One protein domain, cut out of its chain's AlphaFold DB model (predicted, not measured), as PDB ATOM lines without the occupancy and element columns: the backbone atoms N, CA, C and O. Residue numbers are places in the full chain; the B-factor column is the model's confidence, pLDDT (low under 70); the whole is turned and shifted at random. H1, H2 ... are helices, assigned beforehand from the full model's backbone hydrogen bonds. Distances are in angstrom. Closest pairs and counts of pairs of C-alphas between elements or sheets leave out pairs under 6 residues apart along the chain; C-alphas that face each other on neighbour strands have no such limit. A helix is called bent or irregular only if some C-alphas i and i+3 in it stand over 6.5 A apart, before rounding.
ATOM      1  N   THR A   2     312.183 359.664 352.828       69.62
ATOM      2  CA  THR A   2     311.171 358.775 352.218       69.62
ATOM      3  C   THR A   2     311.370 358.517 350.717       69.62
ATOM      4  O   THR A   2     311.377 357.367 350.301       69.62
ATOM      5  N   THR A   3     311.660 359.545 349.909       76.12
ATOM      6  CA  THR A   3     311.939 359.382 348.464       76.12
ATOM      7  C   THR A   3     313.185 358.537 348.180       76.12
ATOM      8  O   THR A   3     313.185 357.724 347.263       76.12
ATOM      9  N   ARG A   4     314.255 358.691 348.973       70.94
ATOM     10  CA  ARG A   4     315.486 357.895 348.806       70.94
ATOM     11  C   ARG A   4     315.244 356.435 349.176       70.94
ATOM     12  O   ARG A   4     315.691 355.550 348.460       70.94
ATOM     13  N   LEU A   5     314.500 356.198 350.254       76.19
ATOM     14  CA  LEU A   5     314.143 354.858 350.711       76.19
ATOM     15  C   LEU A   5     313.238 354.143 349.697       76.19
ATOM     16  O   LEU A   5     313.494 352.993 349.352       76.19
ATOM     17  N   GLN A   6     312.255 354.854 349.134       79.75
ATOM     18  CA  GLN A   6     311.401 354.328 348.068       79.75
ATOM     19  C   GLN A   6     312.207 353.993 346.806       79.75
ATOM     20  O   GLN A   6     311.955 352.964 346.188       79.75
ATOM     21  N   ASN A   7     313.216 354.796 346.453       77.62
ATOM     22  CA  ASN A   7     314.112 354.471 345.342       77.62
ATOM     23  C   ASN A   7     314.909 353.184 345.607       77.62
ATOM     24  O   ASN A   7     315.031 352.363 344.707       77.62
ATOM     25  N   VAL A   8     315.394 352.969 346.836       74.69
ATOM     26  CA  VAL A   8     316.089 351.722 347.212       74.69
ATOM     27  C   VAL A   8     315.150 350.520 347.113       74.69
ATOM     28  O   VAL A   8     315.526 349.497 346.544       74.69
ATOM     29  N   VAL A   9     313.917 350.646 347.614       81.06
ATOM     30  CA  VAL A   9     312.884 349.606 347.491       81.06
ATOM     31  C   VAL A   9     312.612 349.283 346.022       81.06
ATOM     32  O   VAL A   9     312.638 348.113 345.643       81.06
ATOM     33  N   ASN A  10     312.416 350.305 345.185       84.50
ATOM     34  CA  ASN A  10     312.177 350.123 343.755       84.50
ATOM     35  C   ASN A  10     313.356 349.408 343.088       84.50
ATOM     36  O   ASN A  10     313.154 348.405 342.415       84.50
ATOM     37  N   SER A  11     314.590 349.837 343.358       79.81
ATOM     38  CA  SER A  11     315.789 349.199 342.806       79.81
ATOM     39  C   SER A  11     315.961 347.743 343.250       79.81
ATOM     40  O   SER A  11     316.427 346.913 342.464       79.81
ATOM     41  N   LEU A  12     315.579 347.395 344.483       78.25
ATOM     42  CA  LEU A  12     315.591 346.002 344.939       78.25
ATOM     43  C   LEU A  12     314.584 345.158 344.165       78.25
ATOM     44  O   LEU A  12     314.933 344.084 343.676       78.25
ATOM     45  N   ILE A  13     313.362 345.664 344.009       83.81
ATOM     46  CA  ILE A  13     312.310 345.003 343.236       83.81
ATOM     47  C   ILE A  13     312.761 344.817 341.780       83.81
ATOM     48  O   ILE A  13     312.716 343.696 341.274       83.81
ATOM     49  N   GLU A  14     313.280 345.865 341.135       83.88
ATOM     50  CA  GLU A  14     313.812 345.811 339.764       83.88
ATOM     51  C   GLU A  14     314.931 344.784 339.622       83.88
ATOM     52  O   GLU A  14     314.979 344.064 338.630       83.88
ATOM     53  N   THR A  15     315.814 344.669 340.616       80.06
ATOM     54  CA  THR A  15     316.915 343.698 340.591       80.06
ATOM     55  C   THR A  15     316.391 342.264 340.612       80.06
ATOM     56  O   THR A  15     316.849 341.427 339.830       80.06
ATOM     57  N   ILE A  16     315.405 341.970 341.467       82.25
ATOM     58  CA  ILE A  16     314.797 340.634 341.550       82.25
ATOM     59  C   ILE A  16     314.042 340.320 340.243       82.25
ATOM     60  O   ILE A  16     314.183 339.221 339.699       82.25
ATOM     61  N   VAL A  17     313.304 341.290 339.692       83.62
ATOM     62  CA  VAL A  17     312.580 341.159 338.414       83.62
ATOM     63  C   VAL A  17     313.543 340.955 337.241       83.62
ATOM     64  O   VAL A  17     313.364 340.029 336.450       83.62
ATOM     65  N   ALA A  18     314.599 341.762 337.138       80.56
ATOM     66  CA  ALA A  18     315.612 341.639 336.095       80.56
ATOM     67  C   ALA A  18     316.287 340.266 336.142       80.56
ATOM     68  O   ALA A  18     316.464 339.626 335.104       80.56
ATOM     69  N   TYR A  19     316.597 339.776 337.346       80.25
ATOM     70  CA  TYR A  19     317.151 338.443 337.531       80.25
ATOM     71  C   TYR A  19     316.194 337.352 337.026       80.25
ATOM     72  O   TYR A  19     316.609 336.455 336.290       80.25
ATOM     73  N   GLN A  20     314.906 337.434 337.368       81.56
ATOM     74  CA  GLN A  20     313.899 336.486 336.888       81.56
ATOM     75  C   GLN A  20     313.772 336.510 335.361       81.56
ATOM     76  O   GLN A  20     313.808 335.453 334.726       81.56
ATOM     77  N   LEU A  21     313.633 337.696 334.767       80.00
ATOM     78  CA  LEU A  21     313.460 337.845 333.323       80.00
ATOM     79  C   LEU A  21     314.686 337.348 332.557       80.00
ATOM     80  O   LEU A  21     314.554 336.715 331.511       80.00
ATOM     81  N   TYR A  22     315.885 337.566 333.095       76.94
ATOM     82  CA  TYR A  22     317.108 337.035 332.506       76.94
ATOM     83  C   TYR A  22     317.113 335.498 332.489       76.94
ATOM     84  O   TYR A  22     317.548 334.881 331.517       76.94
ATOM     85  N   GLN A  23     316.577 334.859 333.531       76.12
ATOM     86  CA  GLN A  23     316.477 333.398 333.601       76.12
ATOM     87  C   GLN A  23     315.453 332.808 332.622       76.12
ATOM     88  O   GLN A  23     315.631 331.681 332.144       76.12
ATOM     89  N   THR A  24     314.375 333.538 332.328       74.19
ATOM     90  CA  THR A  24     313.301 333.062 331.446       74.19
ATOM     91  C   THR A  24     313.553 333.395 329.976       74.19
ATOM     92  O   THR A  24     313.330 332.534 329.126       74.19
ATOM     93  N   ALA A  25     314.051 334.595 329.670       73.00
ATOM     94  CA  ALA A  25     314.225 335.101 328.305       73.00
ATOM     95  C   ALA A  25     315.688 335.111 327.814       73.00
ATOM     96  O   ALA A  25     315.947 335.396 326.641       73.00
ATOM     97  N   GLY A  26     316.656 334.786 328.680       67.62
ATOM     98  CA  GLY A  26     318.086 334.869 328.377       67.62
ATOM     99  C   GLY A  26     318.595 336.314 328.290       67.62
ATOM    100  O   GLY A  26     317.952 337.252 328.752       67.62
ATOM    101  N   ASN A  27     319.757 336.515 327.660       62.38
ATOM    102  CA  ASN A  27     320.517 337.781 327.678       62.38
ATOM    103  C   ASN A  27     319.875 338.960 326.907       62.38
ATOM    104  O   ASN A  27     320.579 339.898 326.538       62.38
ATOM    105  N   LYS A  28     318.577 338.915 326.588       68.00
ATOM    106  CA  LYS A  28     317.897 339.897 325.725       68.00
ATOM    107  C   LYS A  28     316.640 340.476 326.366       68.00
ATOM    108  O   LYS A  28     315.623 340.606 325.695       68.00
ATOM    109  N   VAL A  29     316.696 340.818 327.647       67.69
ATOM    110  CA  VAL A  29     315.588 341.516 328.313       67.69
ATOM    111  C   VAL A  29     315.801 343.024 328.165       67.69
ATOM    112  O   VAL A  29     316.778 343.544 328.706       67.69
ATOM    113  N   PRO A  30     314.937 343.750 327.435       75.38
ATOM    114  CA  PRO A  30     314.971 345.208 327.417       75.38
ATOM    115  C   PRO A  30     314.592 345.759 328.795       75.38
ATOM    116  O   PRO A  30     313.686 345.232 329.438       75.38
ATOM    117  N   LEU A  31     315.219 346.861 329.217       70.44
ATOM    118  CA  LEU A  31     314.919 347.521 330.496       70.44
ATOM    119  C   LEU A  31     313.425 347.865 330.647       70.44
ATOM    120  O   LEU A  31     312.857 347.670 331.713       70.44
ATOM    121  N   ALA A  32     312.773 348.264 329.550       75.69
ATOM    122  CA  ALA A  32     311.340 348.560 329.521       75.69
ATOM    123  C   ALA A  32     310.465 347.390 330.013       75.69
ATOM    124  O   ALA A  32     309.425 347.608 330.623       75.69
ATOM    125  N   HIS A  33     310.899 346.146 329.788       80.00
ATOM    126  CA  HIS A  33     310.158 344.967 330.231       80.00
ATOM    127  C   HIS A  33     310.381 344.659 331.719       80.00
ATOM    128  O   HIS A  33     309.509 344.096 332.376       80.00
ATOM    129  N   VAL A  34     311.532 345.060 332.274       80.62
ATOM    130  CA  VAL A  34     311.782 345.001 333.724       80.62
ATOM    131  C   VAL A  34     310.842 345.965 334.443       80.62
ATOM    132  O   VAL A  34     310.173 345.564 335.390       80.62
ATOM    133  N   GLU A  35     310.745 347.202 333.957       82.06
ATOM    134  CA  GLU A  35     309.850 348.216 334.525       82.06
ATOM    135  C   GLU A  35     308.380 347.791 334.423       82.06
ATOM    136  O   GLU A  35     307.644 347.894 335.400       82.06
ATOM    137  N   GLU A  36     307.954 347.237 333.285       87.19
ATOM    138  CA  GLU A  36     306.586 346.742 333.082       87.19
ATOM    139  C   GLU A  36     306.170 345.700 334.136       87.19
ATOM    140  O   GLU A  36     305.068 345.770 334.680       87.19
ATOM    141  N   VAL A  37     307.070 344.770 334.473       86.19
ATOM    142  CA  VAL A  37     306.822 343.722 335.476       86.19
ATOM    143  C   VAL A  37     306.996 344.242 336.910       86.19
ATOM    144  O   VAL A  37     306.310 343.772 337.819       86.19
ATOM    145  N   ALA A  38     307.874 345.223 337.133       87.19
ATOM    146  CA  ALA A  38     308.126 345.809 338.451       87.19
ATOM    147  C   ALA A  38     307.038 346.807 338.891       87.19
ATOM    148  O   ALA A  38     306.672 346.838 340.066       87.19
ATOM    149  N   ASN A  39     306.456 347.564 337.960       89.00
ATOM    150  CA  ASN A  39     305.413 348.562 338.216       89.00
ATOM    151  C   ASN A  39     304.241 348.074 339.092       89.00
ATOM    152  O   ASN A  39     303.913 348.757 340.067       89.00
ATOM    153  N   PRO A  40     303.613 346.908 338.836       90.31
ATOM    154  CA  PRO A  40     302.540 346.411 339.698       90.31
ATOM    155  C   PRO A  40     303.016 346.025 341.104       90.31
ATOM    156  O   PRO A  40     302.191 345.922 342.008       90.31
ATOM    157  N   LEU A  41     304.317 345.799 341.317       89.38
ATOM    158  CA  LEU A  41     304.882 345.483 342.631       89.38
ATOM    159  C   LEU A  41     305.104 346.742 343.476       89.38
ATOM    160  O   LEU A  41     304.970 346.668 344.693       89.38
ATOM    161  N   TYR A  42     305.359 347.904 342.866       88.56
ATOM    162  CA  TYR A  42     305.545 349.165 343.600       88.56
ATOM    163  C   TYR A  42     304.310 349.604 344.391       88.56
ATOM    164  O   TYR A  42     304.443 350.256 345.432       88.56
ATOM    165  N   ALA A  43     303.126 349.239 343.892       88.69
ATOM    166  CA  ALA A  43     301.840 349.539 344.509       88.69
ATOM    167  C   ALA A  43     301.467 348.577 345.652       88.69
ATOM    168  O   ALA A  43     300.556 348.879 346.417       88.69
ATOM    169  N   LYS A  44     302.144 347.426 345.776       89.94
ATOM    170  CA  LYS A  44     301.843 346.433 346.815       89.94
ATOM    171  C   LYS A  44     302.470 346.828 348.147       89.94
ATOM    172  O   LYS A  44     303.569 347.384 348.187       89.94
ATOM    173  N   GLN A  45     301.790 346.481 349.235       88.88
ATOM    174  CA  GLN A  45     302.235 346.762 350.600       88.88
ATOM    175  C   GLN A  45     302.381 345.476 351.418       88.88
ATOM    176  O   GLN A  45     301.702 344.482 351.157       88.88
ATOM    177  N   GLY A  46     303.290 345.513 352.398       85.69
ATOM    178  CA  GLY A  46     303.474 344.473 353.415       85.69
ATOM    179  C   GLY A  46     303.433 343.041 352.871       85.69
ATOM    180  O   GLY A  46     304.255 342.647 352.038       85.69
ATOM    181  N   ASP A  47     302.448 342.275 353.340       87.56
ATOM    182  CA  ASP A  47     302.282 340.851 353.034       87.56
ATOM    183  C   ASP A  47     301.985 340.574 351.555       87.56
ATOM    184  O   ASP A  47     302.422 339.554 351.011       87.56
ATOM    185  N   GLU A  48     301.290 341.481 350.863       89.88
ATOM    186  CA  GLU A  48     301.001 341.323 349.435       89.88
ATOM    187  C   GLU A  48     302.272 341.437 348.592       89.88
ATOM    188  O   GLU A  48     302.467 340.670 347.640       89.88
ATOM    189  N   LEU A  49     303.155 342.373 348.956       90.75
ATOM    190  CA  LEU A  49     304.464 342.519 348.329       90.75
ATOM    191  C   LEU A  49     305.340 341.302 348.642       90.75
ATOM    192  O   LEU A  49     305.942 340.735 347.732       90.75
ATOM    193  N   ALA A  50     305.361 340.857 349.902       89.94
ATOM    194  CA  ALA A  50     306.128 339.689 350.324       89.94
ATOM    195  C   ALA A  50     305.726 338.429 349.544       89.94
ATOM    196  O   ALA A  50     306.586 337.711 349.027       89.94
ATOM    197  N   LYS A  51     304.419 338.187 349.394       92.94
ATOM    198  CA  LYS A  51     303.892 337.040 348.651       92.94
ATOM    199  C   LYS A  51     304.243 337.112 347.165       92.94
ATOM    200  O   LYS A  51     304.715 336.126 346.602       92.94
ATOM    201  N   ALA A  52     304.086 338.286 346.550       90.44
ATOM    202  CA  ALA A  52     304.419 338.488 345.144       90.44
ATOM    203  C   ALA A  52     305.920 338.287 344.866       90.44
ATOM    204  O   ALA A  52     306.287 337.614 343.903       90.44
ATOM    205  N   LEU A  53     306.795 338.810 345.731       90.19
ATOM    206  CA  LEU A  53     308.239 338.605 345.615       90.19
ATOM    207  C   LEU A  53     308.623 337.139 345.843       90.19
ATOM    208  O   LEU A  53     309.465 336.617 345.119       90.19
ATOM    209  N   ALA A  54     307.987 336.444 346.788       90.50
ATOM    210  CA  ALA A  54     308.241 335.024 347.023       90.50
ATOM    211  C   ALA A  54     307.890 334.159 345.800       90.50
ATOM    212  O   ALA A  54     308.665 333.277 345.426       90.50
ATOM    213  N   GLU A  55     306.755 334.420 345.145       91.12
ATOM    214  CA  GLU A  55     306.368 333.754 343.893       91.12
ATOM    215  C   GLU A  55     307.387 334.017 342.778       91.12
ATOM    216  O   GLU A  55     307.820 333.088 342.084       91.12
ATOM    217  N   LEU A  56     307.832 335.269 342.660       88.81
ATOM    218  CA  LEU A  56     308.806 335.697 341.665       88.81
ATOM    219  C   LEU A  56     310.164 335.013 341.865       88.81
ATOM    220  O   LEU A  56     310.744 334.479 340.918       88.81
ATOM    221  N   ILE A  57     310.625 334.935 343.115       88.81
ATOM    222  CA  ILE A  57     311.858 334.242 343.497       88.81
ATOM    223  C   ILE A  57     311.743 332.747 343.218       88.81
ATOM    224  O   ILE A  57     312.636 332.183 342.592       88.81
ATOM    225  N   ASN A  58     310.644 332.104 343.621       88.25
ATOM    226  CA  ASN A  58     310.434 330.674 343.383       88.25
ATOM    227  C   ASN A  58     310.481 330.337 341.885       88.25
ATOM    228  O   ASN A  58     311.051 329.316 341.496       88.25
ATOM    229  N   SER A  59     309.924 331.213 341.046       85.38
ATOM    230  CA  SER A  59     310.011 331.106 339.589       85.38
ATOM    231  C   SER A  59     311.451 331.290 339.090       85.38
ATOM    232  O   SER A  59     311.969 330.443 338.356       85.38
ATOM    233  N   ALA A  60     312.138 332.340 339.551       79.50
ATOM    234  CA  ALA A  60     313.495 332.692 339.131       79.50
ATOM    235  C   ALA A  60     314.557 331.654 339.530       79.50
ATOM    236  O   ALA A  60     315.525 331.429 338.802       79.50
ATOM    237  N   THR A  61     314.393 331.006 340.684       84.19
ATOM    238  CA  THR A  61     315.387 330.076 341.243       84.19
ATOM    239  C   THR A  61     315.084 328.620 340.942       84.19
ATOM    240  O   THR A  61     315.811 327.747 341.407       84.19
ATOM    241  N   ARG A  62     314.052 328.323 340.140       82.75
ATOM    242  CA  ARG A  62     313.678 326.942 339.794       82.75
ATOM    243  C   ARG A  62     314.837 326.143 339.188       82.75
ATOM    244  O   ARG A  62     314.926 324.943 339.414       82.75
ATOM    245  N   LYS A  63     315.712 326.802 338.418       77.19
ATOM    246  CA  LYS A  63     316.896 326.188 337.787       77.19
ATOM    247  C   LYS A  63     318.183 326.319 338.612       77.19
ATOM    248  O   LYS A  63     319.117 325.567 338.370       77.19
ATOM    249  N   TYR A  64     318.234 327.258 339.558       77.75
ATOM    250  CA  TYR A  64     319.442 327.615 340.315       77.75
ATOM    251  C   TYR A  64     319.085 327.861 341.791       77.75
ATOM    252  O   TYR A  64     318.972 329.017 342.214       77.75
ATOM    253  N   PRO A  65     318.856 326.791 342.573       81.06
ATOM    254  CA  PRO A  65     318.374 326.897 343.949       81.06
ATOM    255  C   PRO A  65     319.372 327.590 344.885       81.06
ATOM    256  O   PRO A  65     318.948 328.301 345.793       81.06
ATOM    257  N   ASP A  66     320.675 327.483 344.617       80.12
ATOM    258  CA  ASP A  66     321.739 328.061 345.455       80.12
ATOM    259  C   ASP A  66     321.700 329.596 345.513       80.12
ATOM    260  O   ASP A  66     322.255 330.213 346.417       80.12
ATOM    261  N   ARG A  67     321.001 330.232 344.567       77.88
ATOM    262  CA  ARG A  67     320.839 331.693 344.496       77.88
ATOM    263  C   ARG A  67     319.609 332.194 345.256       77.88
ATOM    264  O   ARG A  67     319.439 333.397 345.448       77.88
ATOM    265  N   ARG A  68     318.754 331.278 345.718       84.06
ATOM    266  CA  ARG A  68     317.531 331.581 346.467       84.06
ATOM    267  C   ARG A  68     317.776 332.306 347.789       84.06
ATOM    268  O   ARG A  68     317.053 333.271 348.016       84.06
ATOM    269  N   PRO A  69     318.762 331.937 348.632       85.06
ATOM    270  CA  PRO A  69     318.982 332.622 349.908       85.06
ATOM    271  C   PRO A  69     319.217 334.126 349.743       85.06
ATOM    272  O   PRO A  69     318.655 334.931 350.478       85.06
ATOM    273  N   LEU A  70     319.984 334.509 348.721       79.94
ATOM    274  CA  LEU A  70     320.281 335.904 348.429       79.94
ATOM    275  C   LEU A  70     319.042 336.680 347.960       79.94
ATOM    276  O   LEU A  70     318.785 337.778 348.444       79.94
ATOM    277  N   LEU A  71     318.270 336.121 347.025       82.62
ATOM    278  CA  LEU A  71     317.061 336.790 346.539       82.62
ATOM    279  C   LEU A  71     315.996 336.894 347.635       82.62
ATOM    280  O   LEU A  71     315.325 337.916 347.734       82.62
ATOM    281  N   VAL A  72     315.875 335.871 348.489       86.50
ATOM    282  CA  VAL A  72     315.010 335.911 349.677       86.50
ATOM    283  C   VAL A  72     315.458 337.023 350.616       86.50
ATOM    284  O   VAL A  72     314.621 337.820 351.025       86.50
ATOM    285  N   TYR A  73     316.760 337.142 350.889       84.62
ATOM    286  CA  TYR A  73     317.294 338.250 351.677       84.62
ATOM    287  C   TYR A  73     316.913 339.609 351.069       84.62
ATOM    288  O   TYR A  73     316.349 340.445 351.770       84.62
ATOM    289  N   MET A  74     317.129 339.816 349.763       81.44
ATOM    290  CA  MET A  74     316.749 341.063 349.082       81.44
ATOM    291  C   MET A  74     315.246 341.355 349.182       81.44
ATOM    292  O   MET A  74     314.870 342.496 349.435       81.44
ATOM    293  N   ALA A  75     314.387 340.343 349.031       85.69
ATOM    294  CA  ALA A  75     312.943 340.513 349.174       85.69
ATOM    295  C   ALA A  75     312.530 340.860 350.607       85.69
ATOM    296  O   ALA A  75     311.726 341.768 350.798       85.69
ATOM    297  N   THR A  76     313.102 340.195 351.615       87.94
ATOM    298  CA  THR A  76     312.857 340.527 353.025       87.94
ATOM    299  C   THR A  76     313.237 341.974 353.317       87.94
ATOM    300  O   THR A  76     312.470 342.697 353.948       87.94
ATOM    301  N   GLN A  77     314.385 342.422 352.803       84.94
ATOM    302  CA  GLN A  77     314.810 343.808 352.949       84.94
ATOM    303  C   GLN A  77     313.890 344.780 352.205       84.94
ATOM    304  O   GLN A  77     313.514 345.803 352.766       84.94
ATOM    305  N   ALA A  78     313.466 344.463 350.979       83.81
ATOM    306  CA  ALA A  78     312.538 345.304 350.225       83.81
ATOM    307  C   ALA A  78     311.199 345.481 350.960       83.81
ATOM    308  O   ALA A  78     310.705 346.600 351.053       83.81
ATOM    309  N   VAL A  79     310.645 344.406 351.532       88.00
ATOM    310  CA  VAL A  79     309.400 344.445 352.319       88.00
ATOM    311  C   VAL A  79     309.575 345.275 353.591       88.00
ATOM    312  O   VAL A  79     308.727 346.110 353.898       88.00
ATOM    313  N   PHE A  80     310.685 345.088 354.308       87.44
ATOM    314  CA  PHE A  80     310.995 345.869 355.505       87.44
ATOM    315  C   PHE A  80     311.160 347.362 355.195       87.44
ATOM    316  O   PHE A  80     310.550 348.207 355.838       87.44
ATOM    317  N   LEU A  81     311.948 347.715 354.179       83.75
ATOM    318  CA  LEU A  81     312.135 349.115 353.801       83.75
ATOM    319  C   LEU A  81     310.831 349.726 353.269       83.75
ATOM    320  O   LEU A  81     310.566 350.900 353.522       83.75
ATOM    321  N   LYS A  82     309.988 348.936 352.588       84.44
ATOM    322  CA  LYS A  82     308.669 349.376 352.124       84.44
ATOM    323  C   LYS A  82     307.745 349.727 353.295       84.44
ATOM    324  O   LYS A  82     307.119 350.785 353.267       84.44
ATOM    325  N   SER A  83     307.714 348.914 354.353       85.69
ATOM    326  CA  SER A  83     306.893 349.229 355.530       85.69
ATOM    327  C   SER A  83     307.329 350.534 356.203       85.69
ATOM    328  O   SER A  83     306.483 351.298 356.653       85.69
ATOM    329  N   LEU A  84     308.627 350.851 356.181       82.62
ATOM    330  CA  LEU A  84     309.147 352.135 356.659       82.62
ATOM    331  C   LEU A  84     308.790 353.314 355.741       82.62
ATOM    332  O   LEU A  84     308.635 354.430 356.230       82.62
ATOM    333  N   THR A  85     308.662 353.103 354.425       80.25
ATOM    334  CA  THR A  85     308.208 354.156 353.496       80.25
ATOM    335  C   THR A  85     306.717 354.447 353.589       80.25
ATOM    336  O   THR A  85     306.312 355.575 353.311       80.25
ATOM    337  N   ASP A  86     305.911 353.450 353.955       76.69
ATOM    338  CA  ASP A  86     304.453 353.578 354.023       76.69
ATOM    339  C   ASP A  86     303.992 354.292 355.311       76.69
ATOM    340  O   ASP A  86     302.892 354.848 355.361       76.69
ATOM    341  N   VAL A  87     304.840 354.341 356.346       77.00
ATOM    342  CA  VAL A  87     304.589 355.137 357.554       77.00
ATOM    343  C   VAL A  87     304.713 356.624 357.201       77.00
ATOM    344  O   VAL A  87     305.799 357.134 356.950       77.00
ATOM    345  N   GLN A  88     303.585 357.344 357.200       62.09
ATOM    346  CA  GLN A  88     303.545 358.791 356.920       62.09
ATOM    347  C   GLN A  88     304.268 359.644 357.980       62.09
ATOM    348  O   GLN A  88     304.528 360.825 357.750       62.09
ATOM    349  N   ALA A  89     304.585 359.066 359.141       65.50
ATOM    350  CA  ALA A  89     305.326 359.745 360.193       65.50
ATOM    351  C   ALA A  89     306.832 359.810 359.863       65.50
ATOM    352  O   ALA A  89     307.386 358.857 359.310       65.50
ATOM    353  N   PRO A  90     307.523 360.910 360.215       69.25
ATOM    354  CA  PRO A  90     308.973 360.976 360.092       69.25
ATOM    355  C   PRO A  90     309.623 359.856 360.914       69.25
ATOM    356  O   PRO A  90     309.233 359.610 362.058       69.25
ATOM    357  N   LEU A  91     310.610 359.172 360.326       74.00
ATOM    358  CA  LEU A  91     311.432 358.214 361.063       74.00
ATOM    359  C   LEU A  91     312.104 358.931 362.238       74.00
ATOM    360  O   LEU A  91     312.612 360.038 362.074       74.00
ATOM    361  N   ALA A  92     312.101 358.297 363.408       75.38
ATOM    362  CA  ALA A  92     312.806 358.813 364.570       75.38
ATOM    363  C   ALA A  92     314.314 358.931 364.281       75.38
ATOM    364  O   ALA A  92     314.903 358.044 363.664       75.38
ATOM    365  N   ASP A  93     314.963 359.977 364.791       71.62
ATOM    366  CA  ASP A  93     316.403 360.197 364.581       71.62
ATOM    367  C   ASP A  93     317.267 359.026 365.088       71.62
ATOM    368  O   ASP A  93     318.354 358.774 364.575       71.62
ATOM    369  N   SER A  94     316.763 358.254 366.054       74.19
ATOM    370  CA  SER A  94     317.418 357.052 366.578       74.19
ATOM    371  C   SER A  94     317.367 355.843 365.635       74.19
ATOM    372  O   SER A  94     318.217 354.960 365.744       74.19
ATOM    373  N   THR A  95     316.411 355.776 364.702       72.81
ATOM    374  CA  THR A  95     316.290 354.666 363.737       72.81
ATOM    375  C   THR A  95     317.014 354.943 362.422       72.81
ATOM    376  O   THR A  95     317.315 354.006 361.680       72.81
ATOM    377  N   LEU A  96     317.359 356.206 362.154       71.56
ATOM    378  CA  LEU A  96     318.051 356.640 360.945       71.56
ATOM    379  C   LEU A  96     319.396 355.916 360.708       71.56
ATOM    380  O   LEU A  96     319.542 355.336 359.629       71.56
ATOM    381  N   PRO A  97     320.331 355.828 361.681       74.12
ATOM    382  CA  PRO A  97     321.622 355.167 361.457       74.12
ATOM    383  C   PRO A  97     321.476 353.670 361.161       74.12
ATOM    384  O   PRO A  97     322.222 353.098 360.369       74.12
ATOM    385  N   TYR A  98     320.476 353.025 361.768       75.19
ATOM    386  CA  TYR A  98     320.185 351.612 361.543       75.19
ATOM    387  C   TYR A  98     319.667 351.359 360.121       75.19
ATOM    388  O   TYR A  98     320.119 350.432 359.446       75.19
ATOM    389  N   VAL A  99     318.764 352.213 359.633       70.56
ATOM    390  CA  VAL A  99     318.259 352.143 358.254       70.56
ATOM    391  C   VAL A  99     319.376 352.424 357.247       70.56
ATOM    392  O   VAL A  99     319.483 351.710 356.251       70.56
ATOM    393  N   GLU A 100     320.244 353.404 357.509       72.69
ATOM    394  CA  GLU A 100     321.409 353.693 356.664       72.69
ATOM    395  C   GLU A 100     322.373 352.502 356.584       72.69
ATOM    396  O   GLU A 100     322.791 352.127 355.487       72.69
ATOM    397  N   GLN A 101     322.653 351.844 357.713       77.25
ATOM    398  CA  GLN A 101     323.484 350.641 357.750       77.25
ATOM    399  C   GLN A 101     322.864 349.482 356.957       77.25
ATOM    400  O   GLN A 101     323.571 348.771 356.239       77.25
ATOM    401  N   ILE A 102     321.545 349.286 357.059       72.69
ATOM    402  CA  ILE A 102     320.827 348.270 356.278       72.69
ATOM    403  C   ILE A 102     320.953 348.563 354.783       72.69
ATOM    404  O   ILE A 102     321.344 347.678 354.021       72.69
ATOM    405  N   VAL A 103     320.675 349.800 354.362       68.94
ATOM    406  CA  VAL A 103     320.794 350.214 352.957       68.94
ATOM    407  C   VAL A 103     322.224 350.013 352.456       68.94
ATOM    408  O   VAL A 103     322.415 349.448 351.381       68.94
ATOM    409  N   PHE A 104     323.232 350.384 353.249       70.19
ATOM    410  CA  PHE A 104     324.638 350.168 352.914       70.19
ATOM    411  C   PHE A 104     324.969 348.680 352.718       70.19
ATOM    412  O   PHE A 104     325.529 348.298 351.688       70.19
ATOM    413  N   ASN A 105     324.567 347.819 353.657       72.50
ATOM    414  CA  ASN A 105     324.801 346.372 353.585       72.50
ATOM    415  C   ASN A 105     324.118 345.732 352.368       72.50
ATOM    416  O   ASN A 105     324.698 344.865 351.705       72.50
ATOM    417  N   ILE A 106     322.900 346.181 352.057       67.75
ATOM    418  CA  ILE A 106     322.161 345.773 350.865       67.75
ATOM    419  C   ILE A 106     322.923 346.194 349.615       67.75
ATOM    420  O   ILE A 106     323.185 345.341 348.775       67.75
ATOM    421  N   CYS A 107     323.321 347.463 349.497       63.88
ATOM    422  CA  CYS A 107     324.078 347.967 348.353       63.88
ATOM    423  C   CYS A 107     325.387 347.197 348.150       63.88
ATOM    424  O   CYS A 107     325.711 346.842 347.018       63.88
ATOM    425  N   MET A 108     326.103 346.871 349.228       70.06
ATOM    426  CA  MET A 108     327.329 346.073 349.164       70.06
ATOM    427  C   MET A 108     327.064 344.637 348.710       70.06
ATOM    428  O   MET A 108     327.779 344.118 347.854       70.06
ATOM    429  N   SER A 109     326.005 344.008 349.220       65.25
ATOM    430  CA  SER A 109     325.598 342.656 348.818       65.25
ATOM    431  C   SER A 109     325.110 342.620 347.369       65.25
ATOM    432  O   SER A 109     325.427 341.688 346.629       65.25
ATOM    433  N   LEU A 110     324.402 343.659 346.924       63.03
ATOM    434  CA  LEU A 110     323.970 343.827 345.542       63.03
ATOM    435  C   LEU A 110     325.172 344.037 344.620       63.03
ATOM    436  O   LEU A 110     325.276 343.355 343.610       63.03
ATOM    437  N   ALA A 111     326.116 344.904 344.991       61.44
ATOM    438  CA  ALA A 111     327.346 345.131 344.238       61.44
ATOM    439  C   ALA A 111     328.191 343.855 344.132       61.44
ATOM    440  O   ALA A 111     328.682 343.535 343.052       61.44
ATOM    441  N   TYR A 112     328.308 343.091 345.222       62.91
ATOM    442  CA  TYR A 112     328.991 341.800 345.223       62.91
ATOM    443  C   TYR A 112     328.291 340.788 344.312       62.91
ATOM    444  O   TYR A 112     328.945 340.130 343.513       62.91
ATOM    445  N   THR A 113     326.961 340.709 344.368       60.12
ATOM    446  CA  THR A 113     326.162 339.808 343.521       60.12
ATOM    447  C   THR A 113     326.253 340.182 342.051       60.12
ATOM    448  O   THR A 113     326.444 339.328 341.192       60.12
ATOM    449  N   VAL A 114     326.116 341.470 341.739       58.34
ATOM    450  CA  VAL A 114     326.261 341.974 340.375       58.34
ATOM    451  C   VAL A 114     327.662 341.667 339.879       58.34
ATOM    452  O   VAL A 114     327.797 341.221 338.748       58.34
ATOM    453  N   ARG A 115     328.691 341.818 340.719       59.75
ATOM    454  CA  ARG A 115     330.067 341.477 340.373       59.75
ATOM    455  C   ARG A 115     330.270 339.980 340.147       59.75
ATOM    456  O   ARG A 115     330.894 339.631 339.158       59.75
ATOM    457  N   THR A 116     329.737 339.097 340.988       57.66
ATOM    458  CA  THR A 116     329.877 337.642 340.792       57.66
ATOM    459  C   THR A 116     329.117 337.167 339.559       57.66
ATOM    460  O   THR A 116     329.658 336.413 338.756       57.66
ATOM    461  N   VAL A 117     327.905 337.683 339.335       55.66
ATOM    462  CA  VAL A 117     327.149 337.437 338.100       55.66
ATOM    463  C   VAL A 117     327.891 338.016 336.890       55.66
ATOM    464  O   VAL A 117     327.961 337.360 335.857       55.66
ATOM    465  N   GLN A 118     328.497 339.201 337.005       53.38
ATOM    466  CA  GLN A 118     329.322 339.798 335.954       53.38
ATOM    467  C   GLN A 118     330.585 338.990 335.681       53.38
ATOM    468  O   GLN A 118     330.913 338.829 334.519       53.38
ATOM    469  N   GLU A 119     331.287 338.478 336.688       54.56
ATOM    470  CA  GLU A 119     332.496 337.663 336.520       54.56
ATOM    471  C   GLU A 119     332.153 336.332 335.829       54.56
ATOM    472  O   GLU A 119     332.823 335.946 334.870       54.56
ATOM    473  N   GLU A 120     331.035 335.700 336.198       51.84
ATOM    474  CA  GLU A 120     330.496 334.534 335.487       51.84
ATOM    475  C   GLU A 120     330.043 334.871 334.049       51.84
ATOM    476  O   GLU A 120     330.248 334.082 333.124       51.84
ATOM    477  N   MET A 121     329.469 336.059 333.819       44.84
ATOM    478  CA  MET A 121     329.047 336.536 332.493       44.84
ATOM    479  C   MET A 121     330.216 337.004 331.610       44.84
ATOM    480  O   MET A 121     330.161 336.860 330.388       44.84
ATOM    481  N   PHE A 122     331.282 337.538 332.203       40.28
ATOM    482  CA  PHE A 122     332.489 337.999 331.515       40.28
ATOM    483  C   PHE A 122     333.279 336.807 330.972       40.28
ATOM    484  O   PHE A 122     333.821 336.874 329.871       40.28
ATOM    485  N   ILE A 123     333.235 335.674 331.682       44.50
ATOM    486  CA  ILE A 123     333.694 334.377 331.172       44.50
ATOM    487  C   ILE A 123     332.818 333.903 329.988       44.50
ATOM    488  O   ILE A 123     333.302 333.182 329.116       44.50
ATOM    489  N   ALA A 124     331.556 334.342 329.893       38.81
ATOM    490  CA  ALA A 124     330.585 333.826 328.926       38.81
ATOM    491  C   ALA A 124     330.467 334.579 327.579       38.81
ATOM    492  O   ALA A 124     330.036 333.933 326.623       38.81
ATOM    493  N   LYS A 125     330.826 335.873 327.452       36.00
ATOM    494  CA  LYS A 125     331.165 336.601 326.190       36.00
ATOM    495  C   LYS A 125     331.064 338.121 326.362       36.00
ATOM    496  O   LYS A 125     330.030 338.652 326.756       36.00
ATOM    497  N   CYS A 126     332.107 338.823 325.926       34.19
ATOM    498  CA  CYS A 126     332.142 340.274 325.781       34.19
ATOM    499  C   CYS A 126     331.127 340.766 324.740       34.19
ATOM    500  O   CYS A 126     331.185 340.323 323.596       34.19
ATOM    501  N   HIS A 127     330.308 341.738 325.142       38.75
ATOM    502  CA  HIS A 127     329.675 342.848 324.402       38.75
ATOM    503  C   HIS A 127     328.304 343.056 325.040       38.75
ATOM    504  O   HIS A 127     327.461 342.201 324.845       38.75
ATOM    505  N   TYR A 128     328.112 344.116 325.832       39.41
ATOM    506  CA  TYR A 128     326.900 344.958 325.922       39.41
ATOM    507  C   TYR A 128     326.981 345.881 327.160       39.41
ATOM    508  O   TYR A 128     327.573 345.495 328.170       39.41
ATOM    509  N   PRO A 129     326.400 347.095 327.101       39.88
ATOM    510  CA  PRO A 129     326.276 347.989 328.243       39.88
ATOM    511  C   PRO A 129     325.073 347.560 329.099       39.88
ATOM    512  O   PRO A 129     323.965 347.419 328.586       39.88
ATOM    513  N   MET A 130     325.290 347.331 330.397       38.12
ATOM    514  CA  MET A 130     324.232 346.980 331.354       38.12
ATOM    515  C   MET A 130     323.791 348.208 332.178       38.12
ATOM    516  O   MET A 130     324.638 349.022 332.552       38.12
ATOM    517  N   PRO A 131     322.496 348.304 332.541       42.38
ATOM    518  CA  PRO A 131     321.889 349.423 333.276       42.38
ATOM    519  C   PRO A 131     322.362 349.574 334.736       42.38
ATOM    520  O   PRO A 131     322.034 350.551 335.394       42.38
ATOM    521  N   HIS A 132     323.177 348.659 335.267       42.91
ATOM    522  CA  HIS A 132     323.618 348.695 336.671       42.91
ATOM    523  C   HIS A 132     324.742 349.705 336.960       42.91
ATOM    524  O   HIS A 132     324.944 350.069 338.117       42.91
ATOM    525  N   LEU A 133     325.438 350.212 335.932       38.09
ATOM    526  CA  LEU A 133     326.343 351.361 336.098       38.09
ATOM    527  C   LEU A 133     325.557 352.663 336.346       38.09
ATOM    528  O   LEU A 133     326.052 353.586 336.991       38.09
ATOM    529  N   ASP A 134     324.300 352.709 335.897       42.72
ATOM    530  CA  ASP A 134     323.373 353.811 336.147       42.72
ATOM    531  C   ASP A 134     322.951 353.860 337.630       42.72
ATOM    532  O   ASP A 134     322.599 354.912 338.145       42.72
ATOM    533  N   LEU A 135     323.075 352.748 338.369       39.41
ATOM    534  CA  LEU A 135     322.707 352.650 339.786       39.41
ATOM    535  C   LEU A 135     323.647 353.465 340.693       39.41
ATOM    536  O   LEU A 135     323.192 354.235 341.531       39.41
ATOM    537  N   LEU A 136     324.963 353.335 340.490       37.53
ATOM    538  CA  LEU A 136     325.970 354.142 341.195       37.53
ATOM    539  C   LEU A 136     325.893 355.606 340.759       37.53
ATOM    540  O   LEU A 136     325.960 356.501 341.593       37.53
ATOM    541  N   THR A 137     325.662 355.839 339.467       41.41
ATOM    542  CA  THR A 137     325.586 357.185 338.894       41.41
ATOM    543  C   THR A 137     324.352 357.946 339.394       41.41
ATOM    544  O   THR A 137     324.467 359.105 339.772       41.41
ATOM    545  N   ARG A 138     323.183 357.299 339.508       41.47
ATOM    546  CA  ARG A 138     321.947 357.896 340.054       41.47
ATOM    547  C   ARG A 138     321.990 358.117 341.566       41.47
ATOM    548  O   ARG A 138     321.297 359.000 342.063       41.47
ATOM    549  N   LEU A 139     322.805 357.352 342.294       37.00
ATOM    550  CA  LEU A 139     323.028 357.550 343.730       37.00
ATOM    551  C   LEU A 139     323.978 358.722 344.027       37.00
ATOM    552  O   LEU A 139     323.898 359.294 345.113       37.00
ATOM    553  N   THR A 140     324.839 359.107 343.077       35.88
ATOM    554  CA  THR A 140     325.860 360.151 343.275       35.88
ATOM    555  C   THR A 140     325.713 361.386 342.379       35.88
ATOM    556  O   THR A 140     326.477 362.334 342.546       35.88
ATOM    557  N   ALA A 141     324.777 361.416 341.425       34.00
ATOM    558  CA  ALA A 141     324.632 362.539 340.498       34.00
ATOM    559  C   ALA A 141     323.919 363.749 341.138       34.00
ATOM    560  O   ALA A 141     322.774 363.624 341.584       34.00
TER     561      ALA A 141
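Overview. This is residues 2 to 141 of the 403 residues of the protein "Chromosome partition protein Smc" of Legionella geestiana (UniProt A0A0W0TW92). The long helix H5 runs loosely along one side of a core of H1, H3 and H4, the four making a bundle; H2 crosses H1, and short H6 is near H1. The printed part has 140 residues, six named helices, H1 to H6 in order, all helix; it is compact, radius of gyration of the C-alphas 15.3 A, spans 48 by 32 by 28 A.

Along the chain. H5, residues 96 to 124, 41.3 A long, begins at C-alpha 96 (318.051, 356.640, 360.945). H1 is residues 2 to 25, 33.8 A; H2 31 to 42; H3 46 to 60; H4 65 to 86, 31.7 A. H6, residues 133 to 140, ends at C-alpha 140 (325.860, 360.151, 343.275). H2 and H4 are only just irregular: C-alphas 37 and 40 are 6.6 A apart, 66 and 69 6.9 A.

Arrangement. H5 is close but not clearly touching H1, closest C-alphas Val 8 and Val 103, 7.6 A. H1 touches H4, closest C-alphas Val 9 and Ala 78, 5.1 A, opposite ways at a shallow tilt of 28 degrees. O i to N i+4 pairs are within hydrogen-bond range throughout H1, H3, H5 and H6, in 6 of 8 for H2 and 16 of 18 for H4.

Size, cuts and confidence. The printed part has no cut and no long link; pLDDT is under 70 in 44 residues, among them 109 to 141.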